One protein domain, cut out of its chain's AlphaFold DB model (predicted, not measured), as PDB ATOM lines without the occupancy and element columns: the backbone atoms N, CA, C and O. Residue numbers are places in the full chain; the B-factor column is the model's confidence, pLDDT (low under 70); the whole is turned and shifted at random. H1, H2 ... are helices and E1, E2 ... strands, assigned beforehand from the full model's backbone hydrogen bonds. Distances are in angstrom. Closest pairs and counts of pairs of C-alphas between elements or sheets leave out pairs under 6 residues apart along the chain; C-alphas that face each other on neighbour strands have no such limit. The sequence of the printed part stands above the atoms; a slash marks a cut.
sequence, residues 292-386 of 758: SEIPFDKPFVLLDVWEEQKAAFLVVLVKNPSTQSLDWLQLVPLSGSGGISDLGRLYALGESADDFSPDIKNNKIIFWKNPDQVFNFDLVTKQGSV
ATOM      1  N   SER A 292     161.032 190.121 158.517       87.12
ATOM      2  CA  SER A 292     161.587 189.603 159.758       87.12
ATOM      3  C   SER A 292     162.742 188.645 159.500       87.12
ATOM      4  O   SER A 292     162.838 188.015 158.446       87.12
ATOM      5  N   GLU A 293     163.606 188.531 160.504       92.94
ATOM      6  CA  GLU A 293     164.666 187.535 160.573       92.94
ATOM      7  C   GLU A 293     164.484 186.722 161.850       92.94
ATOM      8  O   GLU A 293     164.326 187.282 162.939       92.94
ATOM      9  N   ILE A 294     164.495 185.402 161.722       90.69
ATOM     10  CA  ILE A 294     164.248 184.488 162.831       90.69
ATOM     11  C   ILE A 294     165.500 183.641 163.034       90.69
ATOM     12  O   ILE A 294     165.799 182.803 162.181       90.69
ATOM     13  N   PRO A 295     166.245 183.849 164.133       91.81
ATOM     14  CA  PRO A 295     167.438 183.070 164.410       91.81
ATOM     15  C   PRO A 295     167.083 181.658 164.889       91.81
ATOM     16  O   PRO A 295     166.163 181.467 165.686       91.81
ATOM     17  N   PHE A 296     167.862 180.687 164.431       88.00
ATOM     18  CA  PHE A 296     167.902 179.309 164.897       88.00
ATOM     19  C   PHE A 296     169.263 179.054 165.542       88.00
ATOM     20  O   PHE A 296     170.310 179.471 165.052       88.00
ATOM     21  N   ASP A 297     169.263 178.317 166.647       83.06
ATOM     22  CA  ASP A 297     170.497 178.015 167.381       83.06
ATOM     23  C   ASP A 297     171.390 176.994 166.654       83.06
ATOM     24  O   ASP A 297     172.525 176.746 167.063       83.06
ATOM     25  N   LYS A 298     170.872 176.360 165.597       87.94
ATOM     26  CA  LYS A 298     171.530 175.295 164.840       87.94
ATOM     27  C   LYS A 298     171.328 175.510 163.337       87.94
ATOM     28  O   LYS A 298     170.285 176.047 162.960       87.94
ATOM     29  N   PRO A 299     172.270 175.062 162.486       89.50
ATOM     30  CA  PRO A 299     172.070 175.056 161.041       89.50
ATOM     31  C   PRO A 299     170.839 174.223 160.678       89.50
ATOM     32  O   PRO A 299     170.525 173.244 161.356       89.50
ATOM     33  N   PHE A 300     170.143 174.587 159.610       91.69
ATOM     34  CA  PHE A 300     168.929 173.888 159.198       91.69
ATOM     35  C   PHE A 300     168.741 173.928 157.681       91.69
ATOM     36  O   PHE A 300     169.494 174.574 156.957       91.69
ATOM     37  N   VAL A 301     167.732 173.206 157.203       87.50
ATOM     38  CA  VAL A 301     167.280 173.194 155.812       87.50
ATOM     39  C   VAL A 301     165.766 173.373 155.803       87.50
ATOM     40  O   VAL A 301     165.057 172.711 156.559       87.50
ATOM     41  N   LEU A 302     165.261 174.267 154.954       89.88
ATOM     42  CA  LEU A 302     163.825 174.373 154.689       89.88
ATOM     43  C   LEU A 302     163.431 173.338 153.643       89.88
ATOM     44  O   LEU A 302     164.121 173.220 152.631       89.88
ATOM     45  N   LEU A 303     162.349 172.601 153.888       84.00
ATOM     46  CA  LEU A 303     161.847 171.604 152.945       84.00
ATOM     47  C   LEU A 303     160.732 172.171 152.076       84.00
ATOM     48  O   LEU A 303     160.902 172.323 150.873       84.00
ATOM     49  N   ASP A 304     159.594 172.464 152.695       86.69
ATOM     50  CA  ASP A 304     158.402 172.997 152.039       86.69
ATOM     51  C   ASP A 304     157.425 173.517 153.109       86.69
ATOM     52  O   ASP A 304     157.735 173.518 154.308       86.69
ATOM     53  N   VAL A 305     156.227 173.925 152.691       87.56
ATOM     54  CA  VAL A 305     155.088 174.148 153.580       87.56
ATOM     55  C   VAL A 305     154.154 172.946 153.582       87.56
ATOM     56  O   VAL A 305     153.689 172.476 152.546       87.56
ATOM     57  N   TRP A 306     153.836 172.477 154.783       87.19
ATOM     58  CA  TRP A 306     152.830 171.460 155.033       87.19
ATOM     59  C   TRP A 306     151.519 172.106 155.495       87.19
ATOM     60  O   TRP A 306     151.499 172.819 156.499       87.19
ATOM     61  N   GLU A 307     150.422 171.864 154.779       85.25
ATOM     62  CA  GLU A 307     149.088 172.362 155.139       85.25
ATOM     63  C   GLU A 307     148.226 171.246 155.747       85.25
ATOM     64  O   GLU A 307     147.919 170.254 155.088       85.25
ATOM     65  N   GLU A 308     147.753 171.435 156.983       81.94
ATOM     66  CA  GLU A 308     146.781 170.550 157.628       81.94
ATOM     67  C   GLU A 308     145.487 171.316 157.941       81.94
ATOM     68  O   GLU A 308     145.415 172.112 158.880       81.94
ATOM     69  N   GLN A 309     144.427 171.036 157.172       79.62
ATOM     70  CA  GLN A 309     143.064 171.587 157.295       79.62
ATOM     71  C   GLN A 309     142.962 173.124 157.246       79.62
ATOM     72  O   GLN A 309     142.417 173.678 156.297       79.62
ATOM     73  N   LYS A 310     143.388 173.802 158.318       77.50
ATOM     74  CA  LYS A 310     143.311 175.256 158.550       77.50
ATOM     75  C   LYS A 310     144.609 175.840 159.118       77.50
ATOM     76  O   LYS A 310     144.619 177.003 159.516       77.50
ATOM     77  N   ALA A 311     145.658 175.034 159.217       81.06
ATOM     78  CA  ALA A 311     146.973 175.446 159.673       81.06
ATOM     79  C   ALA A 311     148.000 175.122 158.590       81.06
ATOM     80  O   ALA A 311     147.857 174.137 157.867       81.06
ATOM     81  N   ALA A 312     149.028 175.953 158.501       87.75
ATOM     82  CA  ALA A 312     150.173 175.725 157.642       87.75
ATOM     83  C   ALA A 312     151.430 175.717 158.501       87.75
ATOM     84  O   ALA A 312     151.509 176.436 159.496       87.75
ATOM     85  N   PHE A 313     152.397 174.892 158.135       91.00
ATOM     86  CA  PHE A 313     153.645 174.730 158.860       91.00
ATOM     87  C   PHE A 313     154.797 174.771 157.874       91.00
ATOM     88  O   PHE A 313     154.828 173.998 156.921       91.00
ATOM     89  N   LEU A 314     155.768 175.636 158.121       92.94
ATOM     90  CA  LEU A 314     157.056 175.560 157.460       92.94
ATOM     91  C   LEU A 314     157.819 174.361 158.033       92.94
ATOM     92  O   LEU A 314     158.012 174.242 159.247       92.94
ATOM     93  N   VAL A 315     158.209 173.448 157.151       91.44
ATOM     94  CA  VAL A 315     158.868 172.194 157.505       91.44
ATOM     95  C   VAL A 315     160.377 172.414 157.485       91.44
ATOM     96  O   VAL A 315     160.964 172.657 156.431       91.44
ATOM     97  N   VAL A 316     161.006 172.340 158.657       92.25
ATOM     98  CA  VAL A 316     162.426 172.652 158.858       92.25
ATOM     99  C   VAL A 316     163.167 171.409 159.339       92.25
ATOM    100  O   VAL A 316     162.793 170.830 160.352       92.25
ATOM    101  N   LEU A 317     164.235 170.996 158.661       89.25
ATOM    102  CA  LEU A 317     165.146 169.971 159.175       89.25
ATOM    103  C   LEU A 317     166.349 170.625 159.838       89.25
ATOM    104  O   LEU A 317     167.093 171.358 159.193       89.25
ATOM    105  N   VAL A 318     166.557 170.352 161.119       89.94
ATOM    106  CA  VAL A 318     167.636 170.949 161.904       89.94
ATOM    107  C   VAL A 318     168.826 169.999 161.945       89.94
ATOM    108  O   VAL A 318     168.717 168.846 162.374       89.94
ATOM    109  N   LYS A 319     169.980 170.517 161.525       87.62
ATOM    110  CA  LYS A 319     171.250 169.802 161.524       87.62
ATOM    111  C   LYS A 319     171.857 169.775 162.918       87.62
ATOM    112  O   LYS A 319     171.780 170.733 163.695       87.62
ATOM    113  N   ASN A 320     172.527 168.681 163.229       83.44
ATOM    114  CA  ASN A 320     173.410 168.611 164.372       83.44
ATOM    115  C   ASN A 320     174.731 169.311 164.027       83.44
ATOM    116  O   ASN A 320     175.390 168.930 163.064       83.44
ATOM    117  N   PRO A 321     175.153 170.331 164.794       82.44
ATOM    118  CA  PRO A 321     176.342 171.107 164.455       82.44
ATOM    119  C   PRO A 321     177.636 170.279 164.487       82.44
ATOM    120  O   PRO A 321     178.594 170.642 163.812       82.44
ATOM    121  N   SER A 322     177.667 169.176 165.247       83.44
ATOM    122  CA  SER A 322     178.864 168.333 165.384       83.44
ATOM    123  C   SER A 322     179.001 167.323 164.246       83.44
ATOM    124  O   SER A 322     180.101 167.090 163.764       83.44
ATOM    125  N   THR A 323     177.890 166.717 163.826       82.06
ATOM    126  CA  THR A 323     177.867 165.633 162.829       82.06
ATOM    127  C   THR A 323     177.400 166.092 161.450       82.06
ATOM    128  O   THR A 323     177.531 165.340 160.496       82.06
ATOM    129  N   GLN A 324     176.846 167.306 161.337       81.56
ATOM    130  CA  GLN A 324     176.153 167.849 160.156       81.56
ATOM    131  C   GLN A 324     174.917 167.052 159.697       81.56
ATOM    132  O   GLN A 324     174.248 167.461 158.747       81.56
ATOM    133  N   SER A 325     174.565 165.983 160.411       82.12
ATOM    134  CA  SER A 325     173.407 165.136 160.147       82.12
ATOM    135  C   SER A 325     172.081 165.812 160.473       82.12
ATOM    136  O   SER A 325     171.999 166.647 161.380       82.12
ATOM    137  N   LEU A 326     171.014 165.436 159.763       81.25
ATOM    138  CA  LEU A 326     169.659 165.922 160.024       81.25
ATOM    139  C   LEU A 326     169.027 165.061 161.121       81.25
ATOM    140  O   LEU A 326     168.456 164.005 160.861       81.25
ATOM    141  N   ASP A 327     169.152 165.521 162.364       82.00
ATOM    142  CA  ASP A 327     168.722 164.759 163.545       82.00
ATOM    143  C   ASP A 327     167.302 165.128 164.002       82.00
ATOM    144  O   ASP A 327     166.672 164.392 164.771       82.00
ATOM    145  N   TRP A 328     166.795 166.287 163.569       87.62
ATOM    146  CA  TRP A 328     165.523 166.820 164.044       87.62
ATOM    147  C   TRP A 328     164.682 167.409 162.919       87.62
ATOM    148  O   TRP A 328     165.183 168.082 162.024       87.62
ATOM    149  N   LEU A 329     163.375 167.230 163.042       88.38
ATOM    150  CA  LEU A 329     162.354 167.908 162.263       88.38
ATOM    151  C   LEU A 329     161.665 168.951 163.141       88.38
ATOM    152  O   LEU A 329     161.240 168.646 164.248       88.38
ATOM    153  N   GLN A 330     161.491 170.164 162.642       91.75
ATOM    154  CA  GLN A 330     160.785 171.241 163.311       91.75
ATOM    155  C   GLN A 330     159.645 171.742 162.424       91.75
ATOM    156  O   GLN A 330     159.857 172.129 161.278       91.75
ATOM    157  N   LEU A 331     158.419 171.701 162.951       91.31
ATOM    158  CA  LEU A 331     157.224 172.185 162.251       91.31
ATOM    159  C   LEU A 331     156.884 173.583 162.754       91.31
ATOM    160  O   LEU A 331     156.275 173.712 163.814       91.31
ATOM    161  N   VAL A 332     157.296 174.606 162.010       92.12
ATOM    162  CA  VAL A 332     157.170 176.024 162.372       92.12
ATOM    163  C   VAL A 332     155.813 176.548 161.882       92.12
ATOM    164  O   VAL A 332     155.630 176.685 160.673       92.12
ATOM    165  N   PRO A 333     154.831 176.819 162.756       90.25
ATOM    166  CA  PRO A 333     153.506 177.239 162.319       90.25
ATOM    167  C   PRO A 333     153.524 178.606 161.630       90.25
ATOM    168  O   PRO A 333     154.143 179.571 162.087       90.25
ATOM    169  N   LEU A 334     152.780 178.669 160.533       89.88
ATOM    170  CA  LEU A 334     152.511 179.856 159.743       89.88
ATOM    171  C   LEU A 334     151.098 180.355 160.060       89.88
ATOM    172  O   LEU A 334     150.123 179.598 160.073       89.88
ATOM    173  N   SER A 335     150.975 181.651 160.320       81.81
ATOM    174  CA  SER A 335     149.697 182.334 160.461       81.81
ATOM    175  C   SER A 335     148.963 182.361 159.118       81.81
ATOM    176  O   SER A 335     149.571 182.259 158.053       81.81
ATOM    177  N   GLY A 336     147.647 182.592 159.143       71.06
ATOM    178  CA  GLY A 336     146.849 182.746 157.915       71.06
ATOM    179  C   GLY A 336     147.235 183.954 157.047       71.06
ATOM    180  O   GLY A 336     146.629 184.170 156.007       71.06
ATOM    181  N   SER A 337     148.206 184.757 157.484       75.12
ATOM    182  CA  SER A 337     148.819 185.824 156.702       75.12
ATOM    183  C   SER A 337     150.264 185.503 156.319       75.12
ATOM    184  O   SER A 337     150.991 186.450 156.065       75.12
ATOM    185  N   GLY A 338     150.717 184.245 156.381       70.94
ATOM    186  CA  GLY A 338     152.087 183.833 156.040       70.94
ATOM    187  C   GLY A 338     153.187 184.327 156.994       70.94
ATOM    188  O   GLY A 338     154.359 184.313 156.645       70.94
ATOM    189  N   GLY A 339     152.847 184.792 158.199       78.38
ATOM    190  CA  GLY A 339     153.849 185.118 159.222       78.38
ATOM    191  C   GLY A 339     154.181 183.891 160.069       78.38
ATOM    192  O   GLY A 339     153.293 183.098 160.350       78.38
ATOM    193  N   ILE A 340     155.419 183.736 160.537       85.19
ATOM    194  CA  ILE A 340     155.749 182.679 161.509       85.19
ATOM    195  C   ILE A 340     155.155 183.053 162.875       85.19
ATOM    196  O   ILE A 340     155.483 184.107 163.420       85.19
ATOM    197  N   SER A 341     154.255 182.222 163.417       78.00
ATOM    198  CA  SER A 341     153.557 182.518 164.680       78.00
ATOM    199  C   SER A 341     154.330 182.077 165.923       78.00
ATOM    200  O   SER A 341     154.235 182.722 166.964       78.00
ATOM    201  N   ASP A 342     155.092 180.988 165.818       82.44
ATOM    202  CA  ASP A 342     156.034 180.499 166.827       82.44
ATOM    203  C   ASP A 342     157.080 179.580 166.162       82.44
ATOM    204  O   ASP A 342     156.967 179.269 164.979       82.44
ATOM    205  N   LEU A 343     158.123 179.159 166.889       85.81
ATOM    206  CA  LEU A 343     159.173 178.276 166.349       85.81
ATOM    207  C   LEU A 343     158.733 176.808 166.225       85.81
ATOM    208  O   LEU A 343     159.490 175.972 165.744       85.81
ATOM    209  N   GLY A 344     157.536 176.458 166.661       86.62
ATOM    210  CA  GLY A 344     157.008 175.116 166.542       86.62
ATOM    211  C   GLY A 344     157.593 174.122 167.534       86.62
ATOM    212  O   GLY A 344     158.144 174.465 168.582       86.62
ATOM    213  N   ARG A 345     157.445 172.840 167.194       77.00
ATOM    214  CA  ARG A 345     157.975 171.710 167.969       77.00
ATOM    215  C   ARG A 345     159.065 170.996 167.194       77.00
ATOM    216  O   ARG A 345     158.917 170.799 165.993       77.00
ATOM    217  N   LEU A 346     160.101 170.577 167.917       85.50
ATOM    218  CA  LEU A 346     161.162 169.694 167.444       85.50
ATOM    219  C   LEU A 346     160.773 168.227 167.665       85.50
ATOM    220  O   LEU A 346     160.334 167.847 168.751       85.50
ATOM    221  N   TYR A 347     160.994 167.409 166.648       82.00
ATOM    222  CA  TYR A 347     160.761 165.974 166.610       82.00
ATOM    223  C   TYR A 347     162.082 165.291 166.268       82.00
ATOM    224  O   TYR A 347     162.692 165.609 165.250       82.00
ATOM    225  N   ALA A 348     162.548 164.382 167.125       81.31
ATOM    226  CA  ALA A 348     163.749 163.601 166.842       81.31
ATOM    227  C   ALA A 348     163.469 162.632 165.688       81.31
ATOM    228  O   ALA A 348     162.446 161.946 165.709       81.31
ATOM    229  N   LEU A 349     164.381 162.550 164.718       74.75
ATOM    230  CA  LEU A 349     164.247 161.645 163.569       74.75
ATOM    231  C   LEU A 349     164.730 160.212 163.855       74.75
ATOM    232  O   LEU A 349     164.579 159.330 163.016       74.75
ATOM    233  N   GLY A 350     165.223 159.944 165.069       60.59
ATOM    234  CA  GLY A 350     165.613 158.610 165.545       60.59
ATOM    235  C   GLY A 350     166.971 158.140 165.019       60.59
ATOM    236  O   GLY A 350     167.778 157.661 165.806       60.59
ATOM    237  N   GLU A 351     167.256 158.366 163.737       63.97
ATOM    238  CA  GLU A 351     168.554 158.121 163.106       63.97
ATOM    239  C   GLU A 351     168.984 159.336 162.271       63.97
ATOM    240  O   GLU A 351     168.152 160.079 161.750       63.97
ATOM    241  N   SER A 352     170.299 159.546 162.187       61.69
ATOM    242  CA  SER A 352     170.939 160.602 161.396       61.69
ATOM    243  C   SER A 352     170.582 160.436 159.918       61.69
ATOM    244  O   SER A 352     171.095 159.538 159.248       61.69
ATOM    245  N   ALA A 353     169.720 161.306 159.400       59.69
ATOM    246  CA  ALA A 353     169.389 161.325 157.986       59.69
ATOM    247  C   ALA A 353     170.400 162.190 157.225       59.69
ATOM    248  O   ALA A 353     170.412 163.411 157.376       59.69
ATOM    249  N   ASP A 354     171.234 161.563 156.398       57.81
ATOM    250  CA  ASP A 354     172.074 162.297 155.437       57.81
ATOM    251  C   ASP A 354     171.346 162.482 154.097       57.81
ATOM    252  O   ASP A 354     171.526 163.497 153.432       57.81
ATOM    253  N   ASP A 355     170.461 161.538 153.751       63.25
ATOM    254  CA  ASP A 355     169.714 161.504 152.495       63.25
ATOM    255  C   ASP A 355     168.221 161.277 152.775       63.25
ATOM    256  O   ASP A 355     167.817 160.234 153.304       63.25
ATOM    257  N   PHE A 356     167.369 162.223 152.371       62.28
ATOM    258  CA  PHE A 356     165.908 162.114 152.474       62.28
ATOM    259  C   PHE A 356     165.203 162.603 151.193       62.28
ATOM    260  O   PHE A 356     165.771 163.348 150.398       62.28
ATOM    261  N   SER A 357     163.963 162.165 150.981       60.91
ATOM    262  CA  SER A 357     163.048 162.645 149.944       60.91
ATOM    263  C   SER A 357     161.770 163.146 150.621       60.91
ATOM    264  O   SER A 357     161.046 162.350 151.233       60.91
ATOM    265  N   PRO A 358     161.496 164.459 150.598       62.00
ATOM    266  CA  PRO A 358     160.268 164.990 151.161       62.00
ATOM    267  C   PRO A 358     159.098 164.765 150.194       62.00
ATOM    268  O   PRO A 358     159.108 165.253 149.071       62.00
ATOM    269  N   ASP A 359     158.053 164.080 150.657       67.75
ATOM    270  CA  ASP A 359     156.753 163.987 149.985       67.75
ATOM    271  C   ASP A 359     155.694 164.671 150.859       67.75
ATOM    272  O   ASP A 359     154.792 164.058 151.438       67.75
ATOM    273  N   ILE A 360     155.858 165.988 151.003       67.38
ATOM    274  CA  ILE A 360     155.043 166.813 151.902       67.38
ATOM    275  C   ILE A 360     153.564 166.784 151.494       67.38
ATOM    276  O   ILE A 360     152.693 166.809 152.362       67.38
ATOM    277  N   LYS A 361     153.264 166.642 150.193       65.38
ATOM    278  CA  LYS A 361     151.892 166.535 149.664       65.38
ATOM    279  C   LYS A 361     151.164 165.286 150.155       65.38
ATOM    280  O   LYS A 361     149.962 165.348 150.396       65.38
ATOM    281  N   ASN A 362     151.878 164.172 150.311       66.31
ATOM    282  CA  ASN A 362     151.329 162.936 150.872       66.31
ATOM    283  C   ASN A 362     151.654 162.769 152.359       66.31
ATOM    284  O   ASN A 362     151.575 161.659 152.892       66.31
ATOM    285  N   ASN A 363     152.004 163.869 153.026       71.94
ATOM    286  CA  ASN A 363     152.314 163.937 154.442       71.94
ATOM    287  C   ASN A 363     153.482 163.026 154.865       71.94
ATOM    288  O   ASN A 363     153.433 162.445 155.952       71.94
ATOM    289  N   LYS A 364     154.538 162.910 154.048       73.69
ATOM    290  CA  LYS A 364     155.667 162.005 154.312       73.69
ATOM    291  C   LYS A 364     157.048 162.640 154.135       73.69
ATOM    292  O   LYS A 364     157.249 163.514 153.300       73.69
ATOM    293  N   ILE A 365     158.024 162.131 154.883       65.38
ATOM    294  CA  ILE A 365     159.456 162.225 154.566       65.38
ATOM    295  C   ILE A 365     159.988 160.795 154.494       65.38
ATOM    296  O   ILE A 365     159.790 160.019 155.431       65.38
ATOM    297  N   ILE A 366     160.620 160.443 153.380       63.22
ATOM    298  CA  ILE A 366     161.196 159.116 153.140       63.22
ATOM    299  C   ILE A 366     162.713 159.227 153.287       63.22
ATOM    300  O   ILE A 366     163.320 160.093 152.661       63.22
ATOM    301  N   PHE A 367     163.342 158.377 154.095       62.47
ATOM    302  CA  PHE A 367     164.798 158.377 154.265       62.47
ATOM    303  C   PHE A 367     165.444 157.356 153.322       62.47
ATOM    304  O   PHE A 367     165.104 156.178 153.359       62.47
ATOM    305  N   TRP A 368     166.374 157.776 152.456       49.66
ATOM    306  CA  TRP A 368     166.888 156.909 151.378       49.66
ATOM    307  C   TRP A 368     167.723 155.740 151.896       49.66
ATOM    308  O   TRP A 368     167.650 154.642 151.353       49.66
ATOM    309  N   LYS A 369     168.505 155.959 152.961       51.84
ATOM    310  CA  LYS A 369     169.313 154.898 153.583       51.84
ATOM    311  C   LYS A 369     168.457 153.842 154.294       51.84
ATOM    312  O   LYS A 369     168.960 152.759 154.573       51.84
ATOM    313  N   ASN A 370     167.184 154.142 154.566       58.69
ATOM    314  CA  ASN A 370     166.254 153.243 155.235       58.69
ATOM    315  C   ASN A 370     164.813 153.503 154.737       58.69
ATOM    316  O   ASN A 370     164.038 154.165 155.425       58.69
ATOM    317  N   PRO A 371     164.442 153.044 153.524       55.81
ATOM    318  CA  PRO A 371     163.171 153.405 152.880       55.81
ATOM    319  C   PRO A 371     161.925 152.905 153.631       55.81
ATOM    320  O   PRO A 371     160.834 153.441 153.433       55.81
ATOM    321  N   ASP A 372     162.087 151.929 154.530       56.94
ATOM    322  CA  ASP A 372     161.037 151.472 155.447       56.94
ATOM    323  C   ASP A 372     160.764 152.485 156.579       56.94
ATOM    324  O   ASP A 372     159.702 152.469 157.210       56.94
ATOM    325  N   GLN A 373     161.692 153.414 156.815       59.22
ATOM    326  CA  GLN A 373     161.536 154.533 157.731       59.22
ATOM    327  C   GLN A 373     160.844 155.692 157.005       59.22
ATOM    328  O   GLN A 373     161.457 156.541 156.358       59.22
ATOM    329  N   VAL A 374     159.519 155.730 157.129       62.19
ATOM    330  CA  VAL A 374     158.688 156.825 156.622       62.19
ATOM    331  C   VAL A 374     158.221 157.671 157.799       62.19
ATOM    332  O   VAL A 374     157.435 157.217 158.633       62.19
ATOM    333  N   PHE A 375     158.660 158.925 157.856       66.88
ATOM    334  CA  PHE A 375     158.089 159.884 158.793       66.88
ATOM    335  C   PHE A 375     156.754 160.377 158.243       66.88
ATOM    336  O   PHE A 375     156.719 160.914 157.141       66.88
ATOM    337  N   ASN A 376     155.658 160.212 158.987       73.56
ATOM    338  CA  ASN A 376     154.328 160.651 158.563       73.56
ATOM    339  C   ASN A 376     153.818 161.789 159.460       73.56
ATOM    340  O   ASN A 376     153.622 161.585 160.661       73.56
ATOM    341  N   PHE A 377     153.568 162.966 158.881       67.44
ATOM    342  CA  PHE A 377     153.145 164.150 159.640       67.44
ATOM    343  C   PHE A 377     151.761 163.976 160.298       67.44
ATOM    344  O   PHE A 377     151.556 164.467 161.409       67.44
ATOM    345  N   ASP A 378     150.847 163.201 159.694       63.94
ATOM    346  CA  ASP A 378     149.484 162.988 160.218       63.94
ATOM    347  C   ASP A 378     149.460 162.211 161.542       63.94
ATOM    348  O   ASP A 378     148.535 162.358 162.348       63.94
ATOM    349  N   LEU A 379     150.450 161.342 161.767       52.00
ATOM    350  CA  LEU A 379     150.560 160.570 163.008       52.00
ATOM    351  C   LEU A 379     151.016 161.463 164.170       52.00
ATOM    352  O   LEU A 379     150.587 161.282 165.310       52.00
ATOM    353  N   VAL A 380     151.832 162.471 163.869       54.84
ATOM    354  CA  VAL A 380     152.472 163.346 164.852       54.84
ATOM    355  C   VAL A 380     151.493 164.376 165.410       54.84
ATOM    356  O   VAL A 380     151.440 164.578 166.628       54.84
ATOM    357  N   THR A 381     150.665 164.990 164.559       49.62
ATOM    358  CA  THR A 381     149.679 165.989 165.004       49.62
ATOM    359  C   THR A 381     148.478 165.368 165.712       49.62
ATOM    360  O   THR A 381     147.908 165.996 166.606       49.62
ATOM    361  N   LYS A 382     148.128 164.111 165.399       48.47
ATOM    362  CA  LYS A 382     146.998 163.403 166.027       48.47
ATOM    363  C   LYS A 382     147.330 162.712 167.351       48.47
ATOM    364  O   LYS A 382     146.425 162.578 168.172       48.47
ATOM    365  N   GLN A 383     148.570 162.267 167.581       44.41
ATOM    366  CA  GLN A 383     148.905 161.435 168.755       44.41
ATOM    367  C   GLN A 383     149.756 162.118 169.836       44.41
ATOM    368  O   GLN A 383     149.942 161.545 170.910       44.41
ATOM    369  N   GLY A 384     150.260 163.339 169.618       35.16
ATOM    370  CA  GLY A 384     150.928 164.137 170.662       35.16
ATOM    371  C   GLY A 384     152.184 163.510 171.297       35.16
ATOM    372  O   GLY A 384     152.719 164.079 172.247       35.16
ATOM    373  N   SER A 385     152.664 162.379 170.770       29.86
ATOM    374  CA  SER A 385     153.803 161.598 171.257       29.86
ATOM    375  C   SER A 385     154.595 161.097 170.052       29.86
ATOM    376  O   SER A 385     154.006 160.571 169.111       29.86
ATOM    377  N   VAL A 386     155.923 161.224 170.085       31.67
ATOM    378  CA  VAL A 386     156.799 160.460 169.188       31.67
ATOM    379  C   VAL A 386     156.691 158.997 169.616       31.67
ATOM    380  O   VAL A 386     156.990 158.669 170.767       31.67
TER     381      VAL A 386
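This is residues 292 to 386 of the 758 residues of an uncharacterized protein of Deltaproteobacteria bacterium (UniProt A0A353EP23). Two sheets, a strongly twisted one of four strands, E2 to E5, and a small one of three, E6 to E8, stand partly face to face as a sandwich with their strands nearly aligned. E1 lies far out before the larger sheet, and the short helix H1 follows E8 and grazes that sheet. The 95 printed residues hold E1 to E8 and then H1, mostly strand; both sheets are antiparallel, in chain order. The whole is compact, with a radius of gyration of the C-alphas of 13.1 A and spans of 37 by 28 by 22 A.

Find C-alpha 292 at (161.587, 189.603, 159.758), where E1, residues 292 to 295, begins. Next come E2, 300 to 308, 22.5 A; E3, 311 to 319, 25.0 A; E4, 326 to 334, 22.1 A; and E5, 345 to 353, 18.4 A. Then read E6, 356 to 359; E7, 364 to 367; E8, 370 to 376, 14.4 A; and H1, 377 to 383, ending at C-alpha 383 (148.905, 161.435, 168.755).

E1 pairs with no named strand. E2 to E5 form a meander, each strand the antiparallel neighbour of the one before: look for N 303 and O 315 at 2.9 A, N 316 and O 330 at 2.9 A, and N 329 and O 347 at 2.8 A. E5 bends by 84 degrees at residue 350. E6 to E8 are a second meander, with N 357 and O 366 at 2.7 A and N 365 and O 375 at 2.9 A. Between the sheets, the closest C-alphas of E2 and E6, Leu 303 and Pro 358, are 7.0 A apart. In H1, 2 of 3 O i to N i+4 pairs are within hydrogen-bond range.

The C-alphas of Ser 292 and Asp 372, the two farthest apart, are 38.4 A apart. The printed part has no cut, and no link is long. The model's confidence is under 70 at residues 350 to 362, 365 to 375 and 377 to 386.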